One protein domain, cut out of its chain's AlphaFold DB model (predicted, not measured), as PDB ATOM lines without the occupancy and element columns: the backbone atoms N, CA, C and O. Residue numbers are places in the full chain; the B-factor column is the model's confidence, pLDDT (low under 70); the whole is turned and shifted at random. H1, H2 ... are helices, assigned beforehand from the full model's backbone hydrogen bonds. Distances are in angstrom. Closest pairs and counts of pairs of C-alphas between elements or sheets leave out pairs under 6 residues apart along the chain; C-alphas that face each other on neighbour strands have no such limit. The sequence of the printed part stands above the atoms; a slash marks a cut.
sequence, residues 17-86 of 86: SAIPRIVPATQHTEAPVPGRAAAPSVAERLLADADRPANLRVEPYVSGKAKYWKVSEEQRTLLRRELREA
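Overview. This is residues 17 to 86 of the 86 residues of an uncharacterized protein of Malassezia sympodialis (strain ATCC 42132) (UniProt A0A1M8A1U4). This is an open, strung-out chain with little regular structure: H3 lies at one end, short H2 is next to it, H1 lies toward the other end, and residues 17 to 39 stick out as a long arm. The printed part has 70 residues with three named helices, H1, H2 and H3 in chain order, and no named strand; the class is all helix, with 25 residues in named elements. It is extended, with a radius of gyration of the C-alphas of 19.1 A and spans of 53 by 44 by 32 A.

Along the chain. Find C-alpha 73 at (-1.597, -29.854, -39.928); from there H3, residues 73 to 85, runs 18.7 A to C-alpha 85 at (-7.512, -32.015, -22.321). H2 is residues 64 to 68, 5.9 A long. H1, residues 42 to 48, begins at (19.501, -15.069, -44.085) and is 9.9 A long.

Arrangement. H3 is close to but not clearly touching H2; their closest C-alphas, Ala 66 and Glu 73, are 7.6 A apart. H1 is apart from H2 and H3. In H1, H2 and H3 every O i to N i+4 pair is within hydrogen-bond range.

Size, cuts and confidence. The farthest C-alphas, of Asp 51 and Ala 86, are 54.8 A apart. The printed part has no cut. The H1 to H2 link is long, 15 residues. Look for pLDDT under 70 at residues 24 to 38 and 86.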
ATOM      1  N   SER A  17      42.304 -35.135 -25.172       77.00
ATOM      2  CA  SER A  17      42.235 -33.676 -25.028       77.00
ATOM      3  C   SER A  17      42.389 -32.911 -26.346       77.00
ATOM      4  O   SER A  17      41.957 -31.764 -26.424       77.00
ATOM      5  N   ALA A  18      42.982 -33.522 -27.376       77.81
ATOM      6  CA  ALA A  18      43.150 -32.918 -28.697       77.81
ATOM      7  C   ALA A  18      41.927 -33.120 -29.608       77.81
ATOM      8  O   ALA A  18      41.885 -32.570 -30.707       77.81
ATOM      9  N   ILE A  19      40.936 -33.909 -29.175       79.94
ATOM     10  CA  ILE A  19      39.709 -34.138 -29.936       79.94
ATOM     11  C   ILE A  19      38.725 -33.009 -29.595       79.94
ATOM     12  O   ILE A  19      38.272 -32.933 -28.449       79.94
ATOM     13  N   PRO A  20      38.368 -32.127 -30.547       76.12
ATOM     14  CA  PRO A  20      37.393 -31.078 -30.283       76.12
ATOM     15  C   PRO A  20      36.048 -31.717 -29.928       76.12
ATOM     16  O   PRO A  20      35.499 -32.520 -30.685       76.12
ATOM     17  N   ARG A  21      35.508 -31.371 -28.755       75.69
ATOM     18  CA  ARG A  21      34.163 -31.797 -28.361       75.69
ATOM     19  C   ARG A  21      33.154 -31.129 -29.285       75.69
ATOM     20  O   ARG A  21      32.998 -29.912 -29.261       75.69
ATOM     21  N   ILE A  22      32.458 -31.942 -30.071       71.81
ATOM     22  CA  ILE A  22      31.299 -31.505 -30.842       71.81
ATOM     23  C   ILE A  22      30.203 -31.180 -29.826       71.81
ATOM     24  O   ILE A  22      29.580 -32.076 -29.258       71.81
ATOM     25  N   VAL A  23      30.006 -29.895 -29.551       73.94
ATOM     26  CA  VAL A  23      28.817 -29.428 -28.839       73.94
ATOM     27  C   VAL A  23      27.631 -29.519 -29.799       73.94
ATOM     28  O   VAL A  23      27.748 -29.063 -30.942       73.94
ATOM     29  N   PRO A  24      26.502 -30.127 -29.392       62.53
ATOM     30  CA  PRO A  24      25.301 -30.103 -30.208       62.53
ATOM     31  C   PRO A  24      24.921 -28.643 -30.443       62.53
ATOM     32  O   PRO A  24      24.935 -27.842 -29.509       62.53
ATOM     33  N   ALA A  25      24.611 -28.299 -31.693       58.28
ATOM     34  CA  ALA A  25      24.111 -26.978 -32.026       58.28
ATOM     35  C   ALA A  25      22.899 -26.690 -31.134       58.28
ATOM     36  O   ALA A  25      21.877 -27.377 -31.227       58.28
ATOM     37  N   THR A  26      23.034 -25.710 -30.244       53.09
ATOM     38  CA  THR A  26      21.922 -25.196 -29.457       53.09
ATOM     39  C   THR A  26      20.882 -24.733 -30.464       53.09
ATOM     40  O   THR A  26      21.117 -23.799 -31.229       53.09
ATOM     41  N   GLN A  27      19.761 -25.445 -30.544       53.12
ATOM     42  CA  GLN A  27      18.647 -25.018 -31.369       53.12
ATOM     43  C   GLN A  27      18.172 -23.691 -30.781       53.12
ATOM     44  O   GLN A  27      17.523 -23.677 -29.737       53.12
ATOM     45  N   HIS A  28      18.530 -22.579 -31.424       47.50
ATOM     46  CA  HIS A  28      17.959 -21.272 -31.136       47.50
ATOM     47  C   HIS A  28      16.496 -21.308 -31.581       47.50
ATOM     48  O   HIS A  28      16.127 -20.830 -32.648       47.50
ATOM     49  N   THR A  29      15.652 -21.933 -30.764       51.53
ATOM     50  CA  THR A  29      14.222 -21.653 -30.771       51.53
ATOM     51  C   THR A  29      14.065 -20.387 -29.944       51.53
ATOM     52  O   THR A  29      13.665 -20.433 -28.784       51.53
ATOM     53  N   GLU A  30      14.479 -19.249 -30.504       54.91
ATOM     54  CA  GLU A  30      14.036 -17.971 -29.967       54.91
ATOM     55  C   GLU A  30      12.525 -17.933 -30.182       54.91
ATOM     56  O   GLU A  30      12.036 -17.843 -31.309       54.91
ATOM     57  N   ALA A  31      11.772 -18.108 -29.096       58.56
ATOM     58  CA  ALA A  31      10.354 -17.808 -29.110       58.56
ATOM     59  C   ALA A  31      10.208 -16.353 -29.586       58.56
ATOM     60  O   ALA A  31      10.939 -15.490 -29.088       58.56
ATOM     61  N   PRO A  32       9.320 -16.065 -30.554       53.12
ATOM     62  CA  PRO A  32       9.182 -14.716 -31.073       53.12
ATOM     63  C   PRO A  32       8.773 -13.806 -29.916       53.12
ATOM     64  O   PRO A  32       7.697 -13.962 -29.340       53.12
ATOM     65  N   VAL A  33       9.659 -12.881 -29.543       59.16
ATOM     66  CA  VAL A  33       9.344 -11.840 -28.567       59.16
ATOM     67  C   VAL A  33       8.324 -10.915 -29.237       59.16
ATOM     68  O   VAL A  33       8.658 -10.297 -30.255       59.16
ATOM     69  N   PRO A  34       7.082 -10.818 -28.731       50.19
ATOM     70  CA  PRO A  34       6.071  -9.978 -29.353       50.19
ATOM     71  C   PRO A  34       6.526  -8.516 -29.286       50.19
ATOM     72  O   PRO A  34       6.826  -7.999 -28.213       50.19
ATOM     73  N   GLY A  35       6.616  -7.861 -30.446       58.50
ATOM     74  CA  GLY A  35       6.966  -6.441 -30.562       58.50
ATOM     75  C   GLY A  35       8.391  -6.135 -31.031       58.50
ATOM     76  O   GLY A  35       8.677  -4.976 -31.329       58.50
ATOM     77  N   ARG A  36       9.279  -7.131 -31.175       56.28
ATOM     78  CA  ARG A  36      10.558  -6.929 -31.874       56.28
ATOM     79  C   ARG A  36      10.371  -7.286 -33.343       56.28
ATOM     80  O   ARG A  36      10.017  -8.420 -33.650       56.28
ATOM     81  N   ALA A  37      10.603  -6.328 -34.243       61.75
ATOM     82  CA  ALA A  37      10.699  -6.629 -35.668       61.75
ATOM     83  C   ALA A  37      11.731  -7.752 -35.836       61.75
ATOM     84  O   ALA A  37      12.882  -7.601 -35.416       61.75
ATOM     85  N   ALA A  38      11.286  -8.903 -36.346       67.75
ATOM     86  CA  ALA A  38      12.164 -10.036 -36.575       67.75
ATOM     87  C   ALA A  38      13.298  -9.569 -37.491       67.75
ATOM     88  O   ALA A  38      13.051  -8.906 -38.501       67.75
ATOM     89  N   ALA A  39      14.543  -9.857 -37.106       74.31
ATOM     90  CA  ALA A  39      15.667  -9.585 -37.986       74.31
ATOM     91  C   ALA A  39      15.443 -10.335 -39.312       74.31
ATOM     92  O   ALA A  39      14.952 -11.470 -39.274       74.31
ATOM     93  N   PRO A  40      15.779  -9.726 -40.464       75.56
ATOM     94  CA  PRO A  40      15.538 -10.350 -41.755       75.56
ATOM     95  C   PRO A  40      16.270 -11.687 -41.831       75.56
ATOM     96  O   PRO A  40      17.433 -11.804 -41.411       75.56
ATOM     97  N   SER A  41      15.581 -12.698 -42.354       81.44
ATOM     98  CA  SER A  41      16.153 -14.035 -42.484       81.44
ATOM     99  C   SER A  41      17.398 -14.005 -43.379       81.44
ATOM    100  O   SER A  41      17.569 -13.129 -44.226       81.44
ATOM    101  N   VAL A  42      18.307 -14.973 -43.218       83.38
ATOM    102  CA  VAL A  42      19.501 -15.069 -44.085       83.38
ATOM    103  C   VAL A  42      19.096 -15.159 -45.561       83.38
ATOM    104  O   VAL A  42      19.743 -14.556 -46.410       83.38
ATOM    105  N   ALA A  43      17.991 -15.848 -45.852       83.69
ATOM    106  CA  ALA A  43      17.410 -15.925 -47.186       83.69
ATOM    107  C   ALA A  43      16.977 -14.546 -47.708       83.69
ATOM    108  O   ALA A  43      17.344 -14.178 -48.819       83.69
ATOM    109  N   GLU A  44      16.259 -13.756 -46.905       85.56
ATOM    110  CA  GLU A  44      15.856 -12.392 -47.275       85.56
ATOM    111  C   GLU A  44      17.054 -11.477 -47.515       85.56
ATOM    112  O   GLU A  44      17.044 -10.694 -48.459       85.56
ATOM    113  N   ARG A  45      18.111 -11.607 -46.706       86.62
ATOM    114  CA  ARG A  45      19.348 -10.834 -46.882       86.62
ATOM    115  C   ARG A  45      20.019 -11.158 -48.216       86.62
ATOM    116  O   ARG A  45      20.264 -10.253 -49.001       86.62
ATOM    117  N   LEU A  46      20.186 -12.444 -48.524       85.38
ATOM    118  CA  LEU A  46      20.743 -12.896 -49.805       85.38
ATOM    119  C   LEU A  46      19.869 -12.501 -51.011       85.38
ATOM    120  O   LEU A  46      20.372 -12.317 -52.123       85.38
ATOM    121  N   LEU A  47      18.553 -12.380 -50.807       85.75
ATOM    122  CA  LEU A  47      17.605 -11.895 -51.812       85.75
ATOM    123  C   LEU A  47      17.570 -10.363 -51.941       85.75
ATOM    124  O   LEU A  47      17.097  -9.860 -52.962       85.75
ATOM    125  N   ALA A  48      18.068  -9.625 -50.953       87.75
ATOM    126  CA  ALA A  48      18.222  -8.173 -51.007       87.75
ATOM    127  C   ALA A  48      19.596  -7.748 -51.553       87.75
ATOM    128  O   ALA A  48      19.738  -6.631 -52.047       87.75
ATOM    129  N   ASP A  49      20.593  -8.635 -51.498       87.94
ATOM    130  CA  ASP A  49      21.937  -8.364 -52.002       87.94
ATOM    131  C   ASP A  49      21.944  -8.181 -53.530       87.94
ATOM    132  O   ASP A  49      21.387  -8.991 -54.284       87.94
ATOM    133  N   ALA A  50      22.595  -7.098 -53.973       81.00
ATOM    134  CA  ALA A  50      22.731  -6.721 -55.380       81.00
ATOM    135  C   ALA A  50      23.781  -7.561 -56.128       81.00
ATOM    136  O   ALA A  50      23.634  -7.802 -57.322       81.00
ATOM    137  N   ASP A  51      24.807  -8.049 -55.425       88.88
ATOM    138  CA  ASP A  51      25.885  -8.885 -55.977       88.88
ATOM    139  C   ASP A  51      25.545 -10.384 -55.883       88.88
ATOM    140  O   ASP A  51      26.316 -11.216 -55.401       88.88
ATOM    141  N   ARG A  52      24.312 -10.741 -56.259       86.19
ATOM    142  CA  ARG A  52      23.846 -12.123 -56.150       86.19
ATOM    143  C   ARG A  52      24.462 -12.982 -57.256       86.19
ATOM    144  O   ARG A  52      24.282 -12.668 -58.433       86.19
ATOM    145  N   PRO A  53      25.067 -14.134 -56.920       88.69
ATOM    146  CA  PRO A  53      25.543 -15.046 -57.943       88.69
ATOM    147  C   PRO A  53      24.361 -15.648 -58.716       88.69
ATOM    148  O   PRO A  53      23.372 -16.087 -58.126       88.69
ATOM    149  N   ALA A  54      24.473 -15.702 -60.046       88.25
ATOM    150  CA  ALA A  54      23.396 -16.138 -60.946       88.25
ATOM    151  C   ALA A  54      22.911 -17.582 -60.695       88.25
ATOM    152  O   ALA A  54      21.813 -17.954 -61.099       88.25
ATOM    153  N   ASN A  55      23.723 -18.399 -60.024       91.19
ATOM    154  CA  ASN A  55      23.426 -19.784 -59.672       91.19
ATOM    155  C   ASN A  55      22.881 -19.965 -58.241       91.19
ATOM    156  O   ASN A  55      22.669 -21.107 -57.824       91.19
ATOM    157  N   LEU A  56      22.658 -18.889 -57.475       88.50
ATOM    158  CA  LEU A  56      22.063 -18.993 -56.142       88.50
ATOM    159  C   LEU A  56      20.582 -19.364 -56.241       88.50
ATOM    160  O   LEU A  56      19.799 -18.676 -56.893       88.50
ATOM    161  N   ARG A  57      20.185 -20.428 -55.540       89.12
ATOM    162  CA  ARG A  57      18.789 -20.860 -55.426       89.12
ATOM    163  C   ARG A  57      18.371 -20.784 -53.969       89.12
ATOM    164  O   ARG A  57      19.037 -21.352 -53.106       89.12
ATOM    165  N   VAL A  58      17.280 -20.076 -53.711       89.00
ATOM    166  CA  VAL A  58      16.684 -19.951 -52.383       89.00
ATOM    167  C   VAL A  58      15.334 -20.642 -52.441       89.00
ATOM    168  O   VAL A  58      14.441 -20.192 -53.150       89.00
ATOM    169  N   GLU A  59      15.207 -21.747 -51.717       86.88
ATOM    170  CA  GLU A  59      13.966 -22.515 -51.633       86.88
ATOM    171  C   GLU A  59      13.295 -22.267 -50.278       86.88
ATOM    172  O   GLU A  59      13.992 -22.123 -49.264       86.88
ATOM    173  N   PRO A  60      11.953 -22.236 -50.221       85.38
ATOM    174  CA  PRO A  60      11.248 -22.125 -48.958       85.38
ATOM    175  C   PRO A  60      11.534 -23.355 -48.092       85.38
ATOM    176  O   PRO A  60      11.537 -24.498 -48.555       85.38
ATOM    177  N   TYR A  61      11.759 -23.126 -46.801       86.25
ATOM    178  CA  TYR A  61      11.967 -24.216 -45.860       86.25
ATOM    179  C   TYR A  61      10.698 -25.067 -45.724       86.25
ATOM    180  O   TYR A  61       9.629 -24.564 -45.383       86.25
ATOM    181  N   VAL A  62      10.835 -26.380 -45.919       85.62
ATOM    182  CA  VAL A  62       9.762 -27.354 -45.691       85.62
ATOM    183  C   VAL A  62      10.118 -28.207 -44.481       85.62
ATOM    184  O   VAL A  62      11.109 -28.937 -44.483       85.62
ATOM    185  N   SER A  63       9.288 -28.152 -43.437       86.88
ATOM    186  CA  SER A  63       9.503 -28.984 -42.251       86.88
ATOM    187  C   SER A  63       9.367 -30.476 -42.581       86.88
ATOM    188  O   SER A  63       8.478 -30.882 -43.330       86.88
ATOM    189  N   GLY A  64      10.192 -31.329 -41.966       85.94
ATOM    190  CA  GLY A  64      10.099 -32.786 -42.158       85.94
ATOM    191  C   GLY A  64       8.725 -33.356 -41.782       85.94
ATOM    192  O   GLY A  64       8.256 -34.308 -42.396       85.94
ATOM    193  N   LYS A  65       8.036 -32.717 -40.830       82.31
ATOM    194  CA  LYS A  65       6.647 -33.030 -40.476       82.31
ATOM    195  C   LYS A  65       5.704 -32.771 -41.647       82.31
ATOM    196  O   LYS A  65       4.935 -33.651 -41.986       82.31
ATOM    197  N   ALA A  66       5.790 -31.610 -42.292       80.06
ATOM    198  CA  ALA A  66       4.989 -31.332 -43.484       80.06
ATOM    199  C   ALA A  66       5.350 -32.260 -44.657       80.06
ATOM    200  O   ALA A  66       4.479 -32.641 -45.428       80.06
ATOM    201  N   LYS A  67       6.625 -32.653 -44.771       83.06
ATOM    202  CA  LYS A  67       7.109 -33.502 -45.866       83.06
ATOM    203  C   LYS A  67       6.718 -34.978 -45.735       83.06
ATOM    204  O   LYS A  67       6.477 -35.625 -46.747       83.06
ATOM    205  N   TYR A  68       6.705 -35.524 -44.519       84.19
ATOM    206  CA  TYR A  68       6.598 -36.973 -44.309       84.19
ATOM    207  C   TYR A  68       5.404 -37.409 -43.464       84.19
ATOM    208  O   TYR A  68       5.045 -38.588 -43.503       84.19
ATOM    209  N   TRP A  69       4.770 -36.515 -42.696       85.94
ATOM    210  CA  TRP A  69       3.541 -36.911 -42.018       85.94
ATOM    211  C   TRP A  69       2.369 -36.937 -42.985       85.94
ATOM    212  O   TRP A  69       2.036 -35.946 -43.619       85.94
ATOM    213  N   LYS A  70       1.693 -38.088 -43.003       86.62
ATOM    214  CA  LYS A  70       0.408 -38.286 -43.685       86.62
ATOM    215  C   LYS A  70      -0.740 -37.520 -43.020       86.62
ATOM    216  O   LYS A  70      -1.784 -37.339 -43.627       86.62
ATOM    217  N   VAL A  71      -0.552 -37.120 -41.761       83.88
ATOM    218  CA  VAL A  71      -1.548 -36.405 -40.964       83.88
ATOM    219  C   VAL A  71      -1.445 -34.914 -41.267       83.88
ATOM    220  O   VAL A  71      -0.373 -34.313 -41.093       83.88
ATOM    221  N   SER A  72      -2.557 -34.316 -41.697       83.38
ATOM    222  CA  SER A  72      -2.605 -32.891 -42.030       83.38
ATOM    223  C   SER A  72      -2.272 -32.027 -40.811       83.38
ATOM    224  O   SER A  72      -2.307 -32.473 -39.662       83.38
ATOM    225  N   GLU A  73      -1.879 -30.775 -41.034       82.44
ATOM    226  CA  GLU A  73      -1.597 -29.854 -39.928       82.44
ATOM    227  C   GLU A  73      -2.822 -29.613 -39.036       82.44
ATOM    228  O   GLU A  73      -2.702 -29.598 -37.810       82.44
ATOM    229  N   GLU A  74      -4.005 -29.535 -39.638       85.88
ATOM    230  CA  GLU A  74      -5.284 -29.392 -38.938       85.88
ATOM    231  C   GLU A  74      -5.544 -30.579 -38.008       85.88
ATOM    232  O   GLU A  74      -5.750 -30.403 -36.808       85.88
ATOM    233  N   GLN A  75      -5.418 -31.802 -38.532       86.50
ATOM    234  CA  GLN A  75      -5.579 -33.030 -37.753       86.50
ATOM    235  C   GLN A  75      -4.556 -33.118 -36.618       86.50
ATOM    236  O   GLN A  75      -4.887 -33.509 -35.501       86.50
ATOM    237  N   ARG A  76      -3.310 -32.699 -36.862       85.38
ATOM    238  CA  ARG A  76      -2.279 -32.653 -35.814       85.38
ATOM    239  C   ARG A  76      -2.605 -31.647 -34.721       85.38
ATOM    240  O   ARG A  76      -2.248 -31.873 -33.568       85.38
ATOM    241  N   THR A  77      -3.242 -30.541 -35.076       87.50
ATOM    242  CA  THR A  77      -3.649 -29.510 -34.118       87.50
ATOM    243  C   THR A  77      -4.803 -30.006 -33.251       87.50
ATOM    244  O   THR A  77      -4.746 -29.841 -32.034       87.50
ATOM    245  N   LEU A  78      -5.777 -30.699 -33.849       91.12
ATOM    246  CA  LEU A  78      -6.870 -31.361 -33.127       91.12
ATOM    247  C   LEU A  78      -6.349 -32.427 -32.156       91.12
ATOM    248  O   LEU A  78      -6.618 -32.335 -30.963       91.12
ATOM    249  N   LEU A  79      -5.503 -33.352 -32.622       88.81
ATOM    250  CA  LEU A  79      -4.920 -34.400 -31.769       88.81
ATOM    251  C   LEU A  79      -4.116 -33.821 -30.597       88.81
ATOM    252  O   LEU A  79      -4.146 -34.341 -29.486       88.81
ATOM    253  N   ARG A  80      -3.385 -32.723 -30.823       88.31
ATOM    254  CA  ARG A  80      -2.656 -32.026 -29.751       88.31
ATOM    255  C   ARG A  80      -3.581 -31.393 -28.722       88.31
ATOM    256  O   ARG A  80      -3.179 -31.280 -27.567       88.31
ATOM    257  N   ARG A  81      -4.756 -30.931 -29.147       90.69
ATOM    258  CA  ARG A  81      -5.765 -30.368 -28.253       90.69
ATOM    259  C   ARG A  81      -6.375 -31.465 -27.385       90.69
ATOM    260  O   ARG A  81      -6.350 -31.319 -26.172       90.69
ATOM    261  N   GLU A  82      -6.801 -32.572 -27.989       91.44
ATOM    262  CA  GLU A  82      -7.347 -33.733 -27.268       91.44
ATOM    263  C   GLU A  82      -6.362 -34.269 -26.222       91.44
ATOM    264  O   GLU A  82      -6.725 -34.481 -25.071       91.44
ATOM    265  N   LEU A  83      -5.081 -34.401 -26.585       91.00
ATOM    266  CA  LEU A  83      -4.040 -34.903 -25.680       91.00
ATOM    267  C   LEU A  83      -3.735 -33.946 -24.515       91.00
ATOM    268  O   LEU A  83      -3.163 -34.365 -23.519       91.00
ATOM    269  N   ARG A  84      -4.068 -32.656 -24.643       85.62
ATOM    270  CA  ARG A  84      -3.886 -31.656 -23.579       85.62
ATOM    271  C   ARG A  84      -5.089 -31.591 -22.631       85.62
ATOM    272  O   ARG A  84      -4.933 -31.110 -21.514       85.62
ATOM    273  N   GLU A  85      -6.266 -31.997 -23.098       77.31
ATOM    274  CA  GLU A  85      -7.512 -32.015 -22.321       77.31
ATOM    275  C   GLU A  85      -7.700 -33.330 -21.527       77.31
ATOM    276  O   GLU A  85      -8.515 -33.353 -20.605       77.31
ATOM    277  N   ALA A  86      -6.944 -34.387 -21.855       64.75
ATOM    278  CA  ALA A  86      -6.883 -35.671 -21.142       64.75
ATOM    279  C   ALA A  86      -5.854 -35.672 -19.999       64.75
ATOM    280  O   ALA A  86      -6.127 -36.343 -18.977       64.75
TER     281      ALA A  86